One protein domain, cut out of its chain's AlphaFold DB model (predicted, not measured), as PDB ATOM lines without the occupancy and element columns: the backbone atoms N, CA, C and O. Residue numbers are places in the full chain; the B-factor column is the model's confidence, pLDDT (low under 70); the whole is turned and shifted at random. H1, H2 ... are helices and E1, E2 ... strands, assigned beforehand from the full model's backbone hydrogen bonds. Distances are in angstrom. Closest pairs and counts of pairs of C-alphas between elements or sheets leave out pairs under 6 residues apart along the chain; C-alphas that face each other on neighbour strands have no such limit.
ATOM      1  N   VAL A  44      13.994   4.297 -38.706       95.75
ATOM      2  CA  VAL A  44      14.682   4.880 -37.550       95.75
ATOM      3  C   VAL A  44      14.097   6.255 -37.234       95.75
ATOM      4  O   VAL A  44      13.746   6.511 -36.086       95.75
ATOM      5  N   ILE A  45      13.902   7.101 -38.251       97.25
ATOM      6  CA  ILE A  45      13.291   8.434 -38.090       97.25
ATOM      7  C   ILE A  45      11.876   8.308 -37.511       97.25
ATOM      8  O   ILE A  45      11.531   9.002 -36.558       97.25
ATOM      9  N   ASN A  46      11.077   7.377 -38.037       97.56
ATOM     10  CA  ASN A  46       9.728   7.101 -37.543       97.56
ATOM     11  C   ASN A  46       9.719   6.620 -36.085       97.56
ATOM     12  O   ASN A  46       8.889   7.070 -35.298       97.56
ATOM     13  N   ALA A  47      10.652   5.742 -35.708       96.56
ATOM     14  CA  ALA A  47      10.776   5.262 -34.335       96.56
ATOM     15  C   ALA A  47      11.147   6.391 -33.359       96.56
ATOM     16  O   ALA A  47      10.520   6.508 -32.306       96.56
ATOM     17  N   PHE A  48      12.108   7.250 -33.716       96.94
ATOM     18  CA  PHE A  48      12.469   8.408 -32.895       96.94
ATOM     19  C   PHE A  48      11.324   9.411 -32.791       96.94
ATOM     20  O   PHE A  48      11.001   9.838 -31.684       96.94
ATOM     21  N   PHE A  49      10.659   9.734 -33.904       98.06
ATOM     22  CA  PHE A  49       9.492  10.613 -33.894       98.06
ATOM     23  C   PHE A  49       8.402  10.077 -32.958       98.06
ATOM     24  O   PHE A  49       7.949  10.793 -32.068       98.06
ATOM     25  N   ALA A  50       8.032   8.800 -33.096       97.50
ATOM     26  CA  ALA A  50       7.041   8.162 -32.234       97.50
ATOM     27  C   ALA A  50       7.473   8.163 -30.759       97.50
ATOM     28  O   ALA A  50       6.653   8.415 -29.877       97.50
ATOM     29  N   GLN A  51       8.758   7.930 -30.482       97.44
ATOM     30  CA  GLN A  51       9.300   7.994 -29.129       97.44
ATOM     31  C   GLN A  51       9.173   9.400 -28.529       97.44
ATOM     32  O   GLN A  51       8.683   9.515 -27.406       97.44
ATOM     33  N   TYR A  52       9.595  10.449 -29.242       97.56
ATOM     34  CA  TYR A  52       9.453  11.834 -28.778       97.56
ATOM     35  C   TYR A  52       7.988  12.206 -28.576       97.56
ATOM     36  O   TYR A  52       7.639  12.820 -27.568       97.56
ATOM     37  N   TYR A  53       7.123  11.773 -29.492       97.38
ATOM     38  CA  TYR A  53       5.699  12.072 -29.441       97.38
ATOM     39  C   TYR A  53       5.050  11.451 -28.196       97.38
ATOM     40  O   TYR A  53       4.252  12.097 -27.524       97.38
ATOM     41  N   GLN A  54       5.414  10.205 -27.869       96.56
ATOM     42  CA  GLN A  54       4.860   9.465 -26.731       96.56
ATOM     43  C   GLN A  54       5.464   9.864 -25.381       96.56
ATOM     44  O   GLN A  54       4.746   9.878 -24.384       96.56
ATOM     45  N   LYS A  55       6.779  10.105 -25.321       97.12
ATOM     46  CA  LYS A  55       7.497  10.306 -24.051       97.12
ATOM     47  C   LYS A  55       7.636  11.767 -23.650       97.12
ATOM     48  O   LYS A  55       7.653  12.041 -22.457       97.12
ATOM     49  N   GLU A  56       7.755  12.667 -24.622       96.62
ATOM     50  CA  GLU A  56       8.038  14.080 -24.370       96.62
ATOM     51  C   GLU A  56       6.809  14.936 -24.689       96.62
ATOM     52  O   GLU A  56       6.118  15.403 -23.788       96.62
ATOM     53  N   SER A  57       6.516  15.155 -25.974       96.62
ATOM     54  CA  SER A  57       5.313  15.857 -26.437       96.62
ATOM     55  C   SER A  57       5.199  15.826 -27.969       96.62
ATOM     56  O   SER A  57       6.213  15.656 -28.657       96.62
ATOM     57  N   PRO A  58       4.007  16.117 -28.530       96.38
ATOM     58  CA  PRO A  58       3.846  16.329 -29.968       96.38
ATOM     59  C   PRO A  58       4.783  17.406 -30.532       96.38
ATOM     60  O   PRO A  58       5.321  17.242 -31.625       96.38
ATOM     61  N   ARG A  59       5.029  18.485 -29.769       95.88
ATOM     62  CA  ARG A  59       5.937  19.568 -30.173       95.88
ATOM     63  C   ARG A  59       7.369  19.074 -30.320       95.88
ATOM     64  O   ARG A  59       7.953  19.272 -31.370       95.88
ATOM     65  N   GLN A  60       7.895  18.366 -29.321       97.38
ATOM     66  CA  GLN A  60       9.269  17.855 -29.371       97.38
ATOM     67  C   GLN A  60       9.495  16.881 -30.537       97.38
ATOM     68  O   GLN A  60      10.558  16.892 -31.149       97.38
ATOM     69  N   ALA A  61       8.493  16.069 -30.892       98.00
ATOM     70  CA  ALA A  61       8.576  15.205 -32.070       98.00
ATOM     71  C   ALA A  61       8.635  15.996 -33.386       98.00
ATOM     72  O   ALA A  61       9.434  15.673 -34.267       98.00
ATOM     73  N   CYS A  62       7.803  17.034 -33.506       97.81
ATOM     74  CA  CYS A  62       7.791  17.932 -34.659       97.81
ATOM     75  C   CYS A  62       9.115  18.696 -34.777       97.81
ATOM     76  O   CYS A  62       9.731  18.655 -35.838       97.81
ATOM     77  N   ASP A  63       9.593  19.286 -33.677       97.62
ATOM     78  CA  ASP A  63      10.864  20.016 -33.606       97.62
ATOM     79  C   ASP A  63      12.034  19.101 -34.026       97.62
ATOM     80  O   ASP A  63      12.814  19.454 -34.908       97.62
ATOM     81  N   TYR A  64      12.096  17.867 -33.499       97.25
ATOM     82  CA  TYR A  64      13.090  16.863 -33.908       97.25
ATOM     83  C   TYR A  64      13.082  16.616 -35.423       97.25
ATOM     84  O   TYR A  64      14.134  16.635 -36.071       97.25
ATOM     85  N   PHE A  65      11.906  16.353 -35.998       98.25
ATOM     86  CA  PHE A  65      11.812  16.031 -37.419       98.25
ATOM     87  C   PHE A  65      12.054  17.254 -38.306       98.25
ATOM     88  O   PHE A  65      12.623  17.113 -39.391       98.25
ATOM     89  N   PHE A  66      11.682  18.450 -37.849       98.38
ATOM     90  CA  PHE A  66      11.968  19.704 -38.533       98.38
ATOM     91  C   PHE A  66      13.470  19.989 -38.569       98.38
ATOM     92  O   PHE A  66      14.019  20.214 -39.650       98.38
ATOM     93  N   ASP A  67      14.145  19.897 -37.422       97.75
ATOM     94  CA  ASP A  67      15.589  20.099 -37.302       97.75
ATOM     95  C   ASP A  67      16.356  19.111 -38.180       97.75
ATOM     96  O   ASP A  67      17.229  19.503 -38.960       97.75
ATOM     97  N   LEU A  68      15.974  17.832 -38.131       97.31
ATOM     98  CA  LEU A  68      16.527  16.788 -38.989       97.31
ATOM     99  C   LEU A  68      16.285  17.099 -40.477       97.31
ATOM    100  O   LEU A  68      17.200  16.974 -41.296       97.31
ATOM    101  N   SER A  69      15.080  17.555 -40.832       97.88
ATOM    102  CA  SER A  69      14.730  17.907 -42.211       97.88
ATOM    103  C   SER A  69      15.514  19.109 -42.726       97.88
ATOM    104  O   SER A  69      15.954  19.118 -43.876       97.88
ATOM    105  N   GLN A  70      15.741  20.106 -41.876       96.81
ATOM    106  CA  GLN A  70      16.546  21.270 -42.208       96.81
ATOM    107  C   GLN A  70      18.024  20.896 -42.369       96.81
ATOM    108  O   GLN A  70      18.650  21.268 -43.364       96.81
ATOM    109  N   ALA A  71      18.569  20.142 -41.414       95.44
ATOM    110  CA  ALA A  71      19.979  19.780 -41.358       95.44
ATOM    111  C   ALA A  71      20.411  18.861 -42.514       95.44
ATOM    112  O   ALA A  71      21.530  18.975 -43.020       95.44
ATOM    113  N   LEU A  72      19.517  17.968 -42.950       95.88
ATOM    114  CA  LEU A  72      19.784  16.977 -43.995       95.88
ATOM    115  C   LEU A  72      19.141  17.314 -45.351       95.88
ATOM    116  O   LEU A  72      19.190  16.498 -46.270       95.88
ATOM    117  N   GLU A  73      18.595  18.525 -45.510       96.00
ATOM    118  CA  GLU A  73      17.934  18.999 -46.740       96.00
ATOM    119  C   GLU A  73      16.758  18.100 -47.189       96.00
ATOM    120  O   GLU A  73      16.583  17.811 -48.378       96.00
ATOM    121  N   LEU A  74      15.927  17.650 -46.247       97.12
ATOM    122  CA  LEU A  74      14.859  16.667 -46.481       97.12
ATOM    123  C   LEU A  74      13.484  17.277 -46.767       97.12
ATOM    124  O   LEU A  74      12.535  16.525 -46.957       97.12
ATOM    125  N   PHE A  75      13.375  18.602 -46.864       98.06
ATOM    126  CA  PHE A  75      12.124  19.251 -47.256       98.06
ATOM    127  C   PHE A  75      11.606  18.766 -48.623       98.06
ATOM    128  O   PHE A  75      12.404  18.445 -49.519       98.06
ATOM    129  N   GLN A  76      10.278  18.691 -48.765       97.00
ATOM    130  CA  GLN A  76       9.590  18.109 -49.922       97.00
ATOM    131  C   GLN A  76       8.391  18.959 -50.361       97.00
ATOM    132  O   GLN A  76       7.455  19.142 -49.590       97.00
ATOM    133  N   ASP A  77       8.379  19.397 -51.622       95.81
ATOM    134  CA  ASP A  77       7.230  20.107 -52.207       95.81
ATOM    135  C   ASP A  77       6.123  19.167 -52.699       95.81
ATOM    136  O   ASP A  77       4.954  19.535 -52.701       95.81
ATOM    137  N   GLN A  78       6.497  17.959 -53.130       95.81
ATOM    138  CA  GLN A  78       5.589  16.938 -53.664       95.81
ATOM    139  C   GLN A  78       5.933  15.567 -53.062       95.81
ATOM    140  O   GLN A  78       6.472  14.694 -53.752       95.81
ATOM    141  N   PRO A  79       5.727  15.379 -51.747       97.19
ATOM    142  CA  PRO A  79       6.037  14.117 -51.099       97.19
ATOM    143  C   PRO A  79       5.084  13.013 -51.578       97.19
ATOM    144  O   PRO A  79       3.923  13.255 -51.913       97.19
ATOM    145  N   SER A  80       5.589  11.781 -51.628       97.00
ATOM    146  CA  SER A  80       4.803  10.605 -52.004       97.00
ATOM    147  C   SER A  80       5.399   9.325 -51.423       97.00
ATOM    148  O   SER A  80       6.556   9.286 -50.999       97.00
ATOM    149  N   PHE A  81       4.628   8.239 -51.476       96.62
ATOM    150  CA  PHE A  81       5.068   6.904 -51.061       96.62
ATOM    151  C   PHE A  81       6.081   6.247 -52.020       96.62
ATOM    152  O   PHE A  81       6.531   5.138 -51.754       96.62
ATOM    153  N   GLN A  82       6.517   6.938 -53.086       95.56
ATOM    154  CA  GLN A  82       7.768   6.581 -53.775       95.56
ATOM    155  C   GLN A  82       8.994   6.790 -52.871       95.56
ATOM    156  O   GLN A  82      10.051   6.225 -53.136       95.56
ATOM    157  N   GLU A  83       8.843   7.599 -51.812       91.94
ATOM    158  CA  GLU A  83       9.796   7.755 -50.710       91.94
ATOM    159  C   GLU A  83      11.202   8.172 -51.179       91.94
ATOM    160  O   GLU A  83      12.226   7.669 -50.724       91.94
ATOM    161  N   ALA A  84      11.260   9.150 -52.094       92.62
ATOM    162  CA  ALA A  84      12.520   9.743 -52.557       92.62
ATOM    163  C   ALA A  84      13.317  10.420 -51.422       92.62
ATOM    164  O   ALA A  84      14.546  10.506 -51.479       92.62
ATOM    165  N   LYS A  85      12.610  10.906 -50.397       95.81
ATOM    166  CA  LYS A  85      13.134  11.394 -49.120       95.81
ATOM    167  C   LYS A  85      12.261  10.828 -47.991       95.81
ATOM    168  O   LYS A  85      11.060  10.639 -48.206       95.81
ATOM    169  N   PRO A  86      12.832  10.576 -46.802       96.88
ATOM    170  CA  PRO A  86      12.078  10.045 -45.676       96.88
ATOM    171  C   PRO A  86      10.970  11.005 -45.232       96.88
ATOM    172  O   PRO A  86      11.097  12.228 -45.330       96.88
ATOM    173  N   PHE A  87       9.903  10.429 -44.694       98.38
ATOM    174  CA  PHE A  87       8.775  11.136 -44.095       98.38
ATOM    175  C   PHE A  87       8.249  10.357 -42.883       98.38
ATOM    176  O   PHE A  87       8.578   9.180 -42.687       98.38
ATOM    177  N   ILE A  88       7.427  11.006 -42.060       98.56
ATOM    178  CA  ILE A  88       6.777  10.349 -40.926       98.56
ATOM    179  C   ILE A  88       5.521   9.637 -41.413       98.56
ATOM    180  O   ILE A  88       4.650  10.243 -42.025       98.56
ATOM    181  N   ARG A  89       5.424   8.340 -41.151       98.12
ATOM    182  CA  ARG A  89       4.273   7.502 -41.462       98.12
ATOM    183  C   ARG A  89       3.212   7.693 -40.387       98.12
ATOM    184  O   ARG A  89       3.482   7.557 -39.196       98.12
ATOM    185  N   LEU A  90       1.999   7.968 -40.831       97.81
ATOM    186  CA  LEU A  90       0.814   8.150 -40.010       97.81
ATOM    187  C   LEU A  90      -0.188   7.039 -40.320       97.81
ATOM    188  O   LEU A  90      -0.342   6.626 -41.472       97.81
ATOM    189  N   ASN A  91      -0.890   6.576 -39.288       96.06
ATOM    190  CA  ASN A  91      -2.072   5.739 -39.441       96.06
ATOM    191  C   ASN A  91      -3.286   6.567 -39.022       96.06
ATOM    192  O   ASN A  91      -3.405   6.930 -37.853       96.06
ATOM    193  N   LEU A  92      -4.131   6.892 -39.993       95.75
ATOM    194  CA  LEU A  92      -5.311   7.732 -39.827       95.75
ATOM    195  C   LEU A  92      -6.505   6.921 -40.333       95.75
ATOM    196  O   LEU A  92      -6.530   6.511 -41.497       95.75
ATOM    197  N   ASP A  93      -7.431   6.595 -39.433       90.06
ATOM    198  CA  ASP A  93      -8.595   5.732 -39.690       90.06
ATOM    199  C   ASP A  93      -8.256   4.401 -40.384       90.06
ATOM    200  O   ASP A  93      -8.933   3.947 -41.308       90.06
ATOM    201  N   GLY A  94      -7.158   3.767 -39.960       92.19
ATOM    202  CA  GLY A  94      -6.709   2.487 -40.511       92.19
ATOM    203  C   GLY A  94      -6.063   2.585 -41.897       92.19
ATOM    204  O   GLY A  94      -5.669   1.558 -42.449       92.19
ATOM    205  N   LYS A  95      -5.916   3.792 -42.455       96.19
ATOM    206  CA  LYS A  95      -5.234   4.055 -43.727       96.19
ATOM    207  C   LYS A  95      -3.858   4.675 -43.492       96.19
ATOM    208  O   LYS A  95      -3.611   5.332 -42.480       96.19
ATOM    209  N   ALA A  96      -2.961   4.466 -44.449       97.00
ATOM    210  CA  ALA A  96      -1.602   4.985 -44.405       97.00
ATOM    211  C   ALA A  96      -1.510   6.385 -45.023       97.00
ATOM    212  O   ALA A  96      -1.923   6.612 -46.164       97.00
ATOM    213  N   TYR A  97      -0.904   7.296 -44.267       98.44
ATOM    214  CA  TYR A  97      -0.560   8.646 -44.702       98.44
ATOM    215  C   TYR A  97       0.901   8.953 -44.370       98.44
ATOM    216  O   TYR A  97       1.528   8.275 -43.555       98.44
ATOM    217  N   GLY A  98       1.457   9.965 -45.018       98.25
ATOM    218  CA  GLY A  98       2.773  10.512 -44.730       98.25
ATOM    219  C   GLY A  98       2.677  11.958 -44.259       98.25
ATOM    220  O   GLY A  98       1.755  12.666 -44.647       98.25
ATOM    221  N   PHE A  99       3.635  12.389 -43.443       98.69
ATOM    222  CA  PHE A  99       3.850  13.766 -43.005       98.69
ATOM    223  C   PHE A  99       5.276  14.194 -43.351       98.69
ATOM    224  O   PHE A  99       6.246  13.543 -42.947       98.69
ATOM    225  N   ALA A 100       5.406  15.286 -44.104       98.62
ATOM    226  CA  ALA A 100       6.689  15.847 -44.513       98.62
ATOM    227  C   ALA A 100       6.664  17.377 -44.447       98.62
ATOM    228  O   ALA A 100       5.690  18.006 -44.857       98.62
ATOM    229  N   TYR A 101       7.759  17.978 -43.981       98.69
ATOM    230  CA  TYR A 101       7.943  19.423 -44.063       98.69
ATOM    231  C   TYR A 101       8.245  19.855 -45.499       98.69
ATOM    232  O   TYR A 101       9.055  19.238 -46.193       98.69
ATOM    233  N   GLN A 102       7.627  20.951 -45.917       98.06
ATOM    234  CA  GLN A 102       7.800  21.560 -47.228       98.06
ATOM    235  C   GLN A 102       8.924  22.594 -47.239       98.06
ATOM    236  O   GLN A 102       9.639  22.724 -48.229       98.06
ATOM    237  N   ASN A 103       9.103  23.349 -46.151       97.88
ATOM    238  CA  ASN A 103      10.051  24.459 -46.139       97.88
ATOM    239  C   ASN A 103      10.516  24.854 -44.728       97.88
ATOM    240  O   ASN A 103      10.127  24.270 -43.721       97.88
ATOM    241  N   LYS A 104      11.373  25.884 -44.671       97.25
ATOM    242  CA  LYS A 104      11.957  26.437 -43.436       97.25
ATOM    243  C   LYS A 104      10.981  27.245 -42.575       97.25
ATOM    244  O   LYS A 104      11.365  27.648 -41.485       97.25
ATOM    245  N   SER A 105       9.768  27.504 -43.051       96.81
ATOM    246  CA  SER A 105       8.711  28.175 -42.288       96.81
ATOM    247  C   SER A 105       7.820  27.175 -41.547       96.81
ATOM    248  O   SER A 105       6.720  27.533 -41.135       96.81
ATOM    249  N   GLU A 106       8.287  25.928 -41.404       97.06
ATOM    250  CA  GLU A 106       7.568  24.807 -40.790       97.06
ATOM    251  C   GLU A 106       6.238  24.471 -41.479       97.06
ATOM    252  O   GLU A 106       5.398  23.778 -40.912       97.06
ATOM    253  N   GLU A 107       6.026  24.914 -42.718       98.00
ATOM    254  CA  GLU A 107       4.884  24.437 -43.491       98.00
ATOM    255  C   GLU A 107       5.101  22.964 -43.839       98.00
ATOM    256  O   GLU A 107       6.214  22.551 -44.183       98.00
ATOM    257  N   ALA A 108       4.046  22.164 -43.729       98.50
ATOM    258  CA  ALA A 108       4.105  20.726 -43.935       98.50
ATOM    259  C   ALA A 108       2.892  20.215 -44.707       98.50
ATOM    260  O   ALA A 108       1.864  20.883 -44.825       98.50
ATOM    261  N   LEU A 109       3.036  19.005 -45.230       98.56
ATOM    262  CA  LEU A 109       2.040  18.323 -46.036       98.56
ATOM    263  C   LEU A 109       1.726  16.972 -45.401       98.56
ATOM    264  O   LEU A 109       2.642  16.221 -45.048       98.56
ATOM    265  N   VAL A 110       0.435  16.655 -45.304       98.50
ATOM    266  CA  VAL A 110      -0.046  15.287 -45.104       98.50
ATOM    267  C   VAL A 110      -0.612  14.758 -46.417       98.50
ATOM    268  O   VAL A 110      -1.422  15.417 -47.067       98.50
ATOM    269  N   PHE A 111      -0.156  13.571 -46.811       97.94
ATOM    270  CA  PHE A 111      -0.431  12.948 -48.107       97.94
ATOM    271  C   PHE A 111      -0.761  11.461 -47.942       97.94
ATOM    272  O   PHE A 111      -0.305  10.827 -46.993       97.94
ATOM    273  N   ALA A 112      -1.566  10.894 -48.837       97.12
ATOM    274  CA  ALA A 112      -2.039   9.513 -48.733       97.12
ATOM    275  C   ALA A 112      -1.163   8.543 -49.543       97.12
ATOM    276  O   ALA A 112      -0.560   8.928 -50.545       97.12
ATOM    277  N   GLU A 113      -1.109   7.270 -49.134       96.94
ATOM    278  CA  GLU A 113      -0.483   6.209 -49.947       96.94
ATOM    279  C   GLU A 113      -1.297   5.906 -51.206       96.94
ATOM    280  O   GLU A 113      -0.751   5.749 -52.297       96.94
ATOM    281  N   TYR A 114      -2.617   5.862 -51.042       94.50
ATOM    282  CA  TYR A 114      -3.579   5.615 -52.106       94.50
ATOM    283  C   TYR A 114      -4.538   6.798 -52.214       94.50
ATOM    284  O   TYR A 114      -4.813   7.438 -51.194       94.50
ATOM    285  N   PRO A 115      -5.100   7.069 -53.407       90.56
ATOM    286  CA  PRO A 115      -6.105   8.110 -53.576       90.56
ATOM    287  C   PRO A 115      -7.228   7.982 -52.538       90.56
ATOM    288  O   PRO A 115      -7.871   6.938 -52.417       90.56
ATOM    289  N   SER A 116      -7.449   9.049 -51.777       86.94
ATOM    290  CA  SER A 116      -8.482   9.137 -50.746       86.94
ATOM    291  C   SER A 116      -9.037  10.561 -50.746       86.94
ATOM    292  O   SER A 116      -8.266  11.495 -50.963       86.94
ATOM    293  N   PRO A 117     -10.347  10.757 -50.523       91.75
ATOM    294  CA  PRO A 117     -10.899  12.098 -50.405       91.75
ATOM    295  C   PRO A 117     -10.312  12.816 -49.187       91.75
ATOM    296  O   PRO A 117     -10.192  12.228 -48.108       91.75
ATOM    297  N   TRP A 118     -10.002  14.099 -49.355       95.50
ATOM    298  CA  TRP A 118      -9.632  14.989 -48.262       95.50
ATOM    299  C   TRP A 118     -10.898  15.523 -47.594       95.50
ATOM    300  O   TRP A 118     -11.619  16.338 -48.168       95.50
ATOM    301  N   THR A 119     -11.200  15.024 -46.398       95.38
ATOM    302  CA  THR A 119     -12.421  15.366 -45.657       95.38
ATOM    303  C   THR A 119     -12.120  16.255 -44.456       95.38
ATOM    304  O   THR A 119     -10.986  16.324 -43.975       95.38
ATOM    305  N   VAL A 120     -13.157  16.925 -43.946       95.50
ATOM    306  CA  VAL A 120     -13.073  17.712 -42.706       95.50
ATOM    307  C   VAL A 120     -12.707  16.823 -41.517       95.50
ATOM    308  O   VAL A 120     -11.837  17.204 -40.740       95.50
ATOM    309  N   ASP A 121     -13.266  15.614 -41.426       95.19
ATOM    310  CA  ASP A 121     -12.928  14.657 -40.363       95.19
ATOM    311  C   ASP A 121     -11.441  14.302 -40.358       95.19
ATOM    312  O   ASP A 121     -10.793  14.331 -39.311       95.19
ATOM    313  N   LEU A 122     -10.864  14.047 -41.538       96.69
ATOM    314  CA  LEU A 122      -9.438  13.767 -41.658       96.69
ATOM    315  C   LEU A 122      -8.598  14.992 -41.273       96.69
ATOM    316  O   LEU A 122      -7.610  14.859 -40.552       96.69
ATOM    317  N   ALA A 123      -8.995  16.193 -41.705       97.31
ATOM    318  CA  ALA A 123      -8.311  17.427 -41.326       97.31
ATOM    319  C   ALA A 123      -8.348  17.665 -39.806       97.31
ATOM    320  O   ALA A 123      -7.343  18.080 -39.231       97.31
ATOM    321  N   LEU A 124      -9.463  17.351 -39.144       96.12
ATOM    322  CA  LEU A 124      -9.614  17.450 -37.693       96.12
ATOM    323  C   LEU A 124      -8.812  16.388 -36.944       96.12
ATOM    324  O   LEU A 124      -8.184  16.696 -35.930       96.12
ATOM    325  N   GLN A 125      -8.756  15.161 -37.462       96.44
ATOM    326  CA  GLN A 125      -7.899  14.112 -36.914       96.44
ATOM    327  C   GLN A 125      -6.421  14.519 -36.977       96.44
ATOM    328  O   GLN A 125      -5.693  14.372 -35.993       96.44
ATOM    329  N   VAL A 126      -5.988  15.095 -38.103       97.94
ATOM    330  CA  VAL A 126      -4.637  15.649 -38.262       97.94
ATOM    331  C   VAL A 126      -4.419  16.843 -37.332       97.94
ATOM    332  O   VAL A 126      -3.381  16.912 -36.681       97.94
ATOM    333  N   ALA A 127      -5.388  17.750 -37.194       97.12
ATOM    334  CA  ALA A 127      -5.288  18.895 -36.289       97.12
ATOM    335  C   ALA A 127      -5.128  18.467 -34.821       97.12
ATOM    336  O   ALA A 127      -4.358  19.072 -34.081       97.12
ATOM    337  N   ASN A 128      -5.809  17.397 -34.408       95.62
ATOM    338  CA  ASN A 128      -5.660  16.814 -33.076       95.62
ATOM    339  C   ASN A 128      -4.279  16.160 -32.878       95.62
ATOM    340  O   ASN A 128      -3.679  16.284 -31.812       95.62
ATOM    341  N   LEU A 129      -3.745  15.501 -33.912       96.56
ATOM    342  CA  LEU A 129      -2.395  14.929 -33.883       96.56
ATOM    343  C   LEU A 129      -1.300  16.015 -33.869       96.56
ATOM    344  O   LEU A 129      -0.222  15.823 -33.311       96.56
ATOM    345  N   PHE A 130      -1.572  17.180 -34.449       96.81
ATOM    346  CA  PHE A 130      -0.628  18.288 -34.551       96.81
ATOM    347  C   PHE A 130      -1.228  19.581 -33.970       96.81
ATOM    348  O   PHE A 130      -1.456  20.538 -34.709       96.81
ATOM    349  N   PRO A 131      -1.432  19.669 -32.638       94.38
ATOM    350  CA  PRO A 131      -2.225  20.732 -32.000       94.38
ATOM    351  C   PRO A 131      -1.630  22.146 -32.118       94.38
ATOM    352  O   PRO A 131      -2.263  23.135 -31.762       94.38
ATOM    353  N   PHE A 132      -0.398  22.269 -32.614       94.19
ATOM    354  CA  PHE A 132       0.279  23.551 -32.826       94.19
ATOM    355  C   PHE A 132       0.183  24.064 -34.265       94.19
ATOM    356  O   PHE A 132       0.729  25.125 -34.576       94.19
ATOM    357  N   TYR A 133      -0.486  23.312 -35.136       96.62
ATOM    358  CA  TYR A 133      -0.676  23.639 -36.537       96.62
ATOM    359  C   TYR A 133      -2.154  23.911 -36.819       96.62
ATOM    360  O   TYR A 133      -3.048  23.321 -36.212       96.62
ATOM    361  N   GLN A 134      -2.402  24.798 -37.777       96.06
ATOM    362  CA  GLN A 134      -3.667  24.853 -38.492       96.06
ATOM    363  C   GLN A 134      -3.580  23.956 -39.726       96.06
ATOM    364  O   GLN A 134      -2.569  23.960 -40.433       96.06
ATOM    365  N   VAL A 135      -4.647  23.215 -39.989       98.06
ATOM    366  CA  VAL A 135      -4.760  22.240 -41.069       98.06
ATOM    367  C   VAL A 135      -5.777  22.741 -42.080       98.06
ATOM    368  O   VAL A 135      -6.920  23.030 -41.735       98.06
ATOM    369  N   ARG A 136      -5.376  22.844 -43.342       97.12
ATOM    370  CA  ARG A 136      -6.234  23.255 -44.453       97.12
ATOM    371  C   ARG A 136      -6.349  22.117 -45.451       97.12
ATOM    372  O   ARG A 136      -5.357  21.460 -45.759       97.12
ATOM    373  N   ILE A 137      -7.552  21.911 -45.968       97.06
ATOM    374  CA  ILE A 137      -7.790  20.964 -47.055       97.06
ATOM    375  C   ILE A 137      -7.328  21.613 -48.364       97.06
ATOM    376  O   ILE A 137      -7.828  22.675 -48.732       97.06
ATOM    377  N   GLY A 138      -6.344  21.003 -49.021       94.50
ATOM    378  CA  GLY A 138      -5.920  21.331 -50.381       94.50
ATOM    379  C   GLY A 138      -6.469  20.332 -51.402       94.50
ATOM    380  O   GLY A 138      -7.250  19.444 -51.064       94.50
ATOM    381  N   GLU A 139      -6.048  20.484 -52.658       91.50
ATOM    382  CA  GLU A 139      -6.441  19.590 -53.758       91.50
ATOM    383  C   GLU A 139      -5.795  18.203 -53.611       91.50
ATOM    384  O   GLU A 139      -6.490  17.188 -53.584       91.50
ATOM    385  N   ASP A 140      -4.473  18.174 -53.421       93.19
ATOM    386  CA  ASP A 140      -3.685  16.937 -53.356       93.19
ATOM    387  C   ASP A 140      -3.225  16.568 -51.940       93.19
ATOM    388  O   ASP A 140      -2.800  15.437 -51.706       93.19
ATOM    389  N   TYR A 141      -3.302  17.508 -50.995       97.06
ATOM    390  CA  TYR A 141      -2.703  17.390 -49.667       97.06
ATOM    391  C   TYR A 141      -3.556  18.059 -48.592       97.06
ATOM    392  O   TYR A 141      -4.284  19.018 -48.857       97.06
ATOM    393  N   LEU A 142      -3.369  17.643 -47.339       98.12
ATOM    394  CA  LEU A 142      -3.648  18.531 -46.214       98.12
ATOM    395  C   LEU A 142      -2.421  19.398 -45.951       98.12
ATOM    396  O   LEU A 142      -1.315  18.887 -45.771       98.12
ATOM    397  N   HIS A 143      -2.624  20.708 -45.898       98.25
ATOM    398  CA  HIS A 143      -1.575  21.680 -45.621       98.25
ATOM    399  C   HIS A 143      -1.575  22.042 -44.144       98.25
ATOM    400  O   HIS A 143      -2.594  22.480 -43.611       98.25
ATOM    401  N   LEU A 144      -0.422  21.908 -43.500       98.25
ATOM    402  CA  LEU A 144      -0.207  22.298 -42.117       98.25
ATOM    403  C   LEU A 144       0.650  23.558 -42.084       98.25
ATOM    404  O   LEU A 144       1.701  23.618 -42.720       98.25
ATOM    405  N   LYS A 145       0.211  24.561 -41.322       96.75
ATOM    406  CA  LYS A 145       1.000  25.768 -41.029       96.75
ATOM    407  C   LYS A 145       1.016  26.031 -39.527       96.75
ATOM    408  O   LYS A 145      -0.013  25.795 -38.895       96.75
ATOM    409  N   PRO A 146       2.127  26.504 -38.940       95.75
ATOM    410  CA  PRO A 146       2.148  26.841 -37.522       95.75
ATOM    411  C   PRO A 146       1.043  27.838 -37.165       95.75
ATOM    412  O   PRO A 146       0.790  28.798 -37.901       95.75
ATOM    413  N   LEU A 147       0.399  27.630 -36.017       90.69
ATOM    414  CA  LEU A 147      -0.538  28.600 -35.458       90.69
ATOM    415  C   LEU A 147       0.219  29.882 -35.103       90.69
ATOM    416  O   LEU A 147       1.003  29.923 -34.158       90.69
TER     417      LEU A 147
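What this domain is: This is residues 44 to 147 of the 211 residues of a protein of Streptococcus sp. DD12 (UniProt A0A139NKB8). A five-stranded antiparallel sheet, curled like part of a barrel, wraps round one helix, H3, while a helical hairpin of H1 and H2 stands at one side and only grazes the sheet. The sheet's order is E1, E2, E3, E5, E4. The printed part has 104 residues, with three named helices and five named strands in the order H1, H2, E1, E2, E3, H3, E4, E5, a mixed class. It is compact, with a radius of gyration of the C-alphas of 12.5 A and spans of 32 by 27 by 25 A.

Where its parts are: The strands are E1, residues 88 to 92, E2, residues 95 to 101 and 20.2 A long, E3, residues 108 to 112, E4, residues 133 to 137, and E5, residues 142 to 146. H1, residues 44 to 55, spans 16.2 A from C-alpha 44 at (14.682, 4.880, -37.550). H2, residues 58 to 71, spans 20.0 A, and H3, residues 120 to 129, 14.1 A. E5 ends with C-alpha 146 at (2.148, 26.841, -37.522).

How they stand to each other: E1, E2 and E3 form a meander, each strand the antiparallel neighbour of the one before; N 90 and O 97 are 2.8 A apart, N 98 and O 111 2.8 A. Between the antiparallel neighbours E3 and E5, N 110 and O 142 are within hydrogen-bond range at 2.9 A, and between the antiparallel neighbours E5 and E4, N 136 and O 143 are within hydrogen-bond range at 2.8 A. E3, H3 and E4 make a split strand-helix-strand unit, E5 between its strands, with a right-handed crossover. The closest C-alphas of H3 and E4 are Ala 127 and Val 135, 5.9 A. H1 and H2 touch at Tyr 52 and Ala 61, their closest C-alphas, 4.8 A, at a shallow tilt of 29 degrees, opposite ways. In H1, H2 and H3 every O i to N i+4 pair is within hydrogen-bond range.

The domain as a whole: The farthest C-alphas, Lys 55 and Glu 139, are 34.1 A apart. The printed part has no cut. The link from H2 to E1, 16 residues, is long. No printed residue is under 70 in pLDDT.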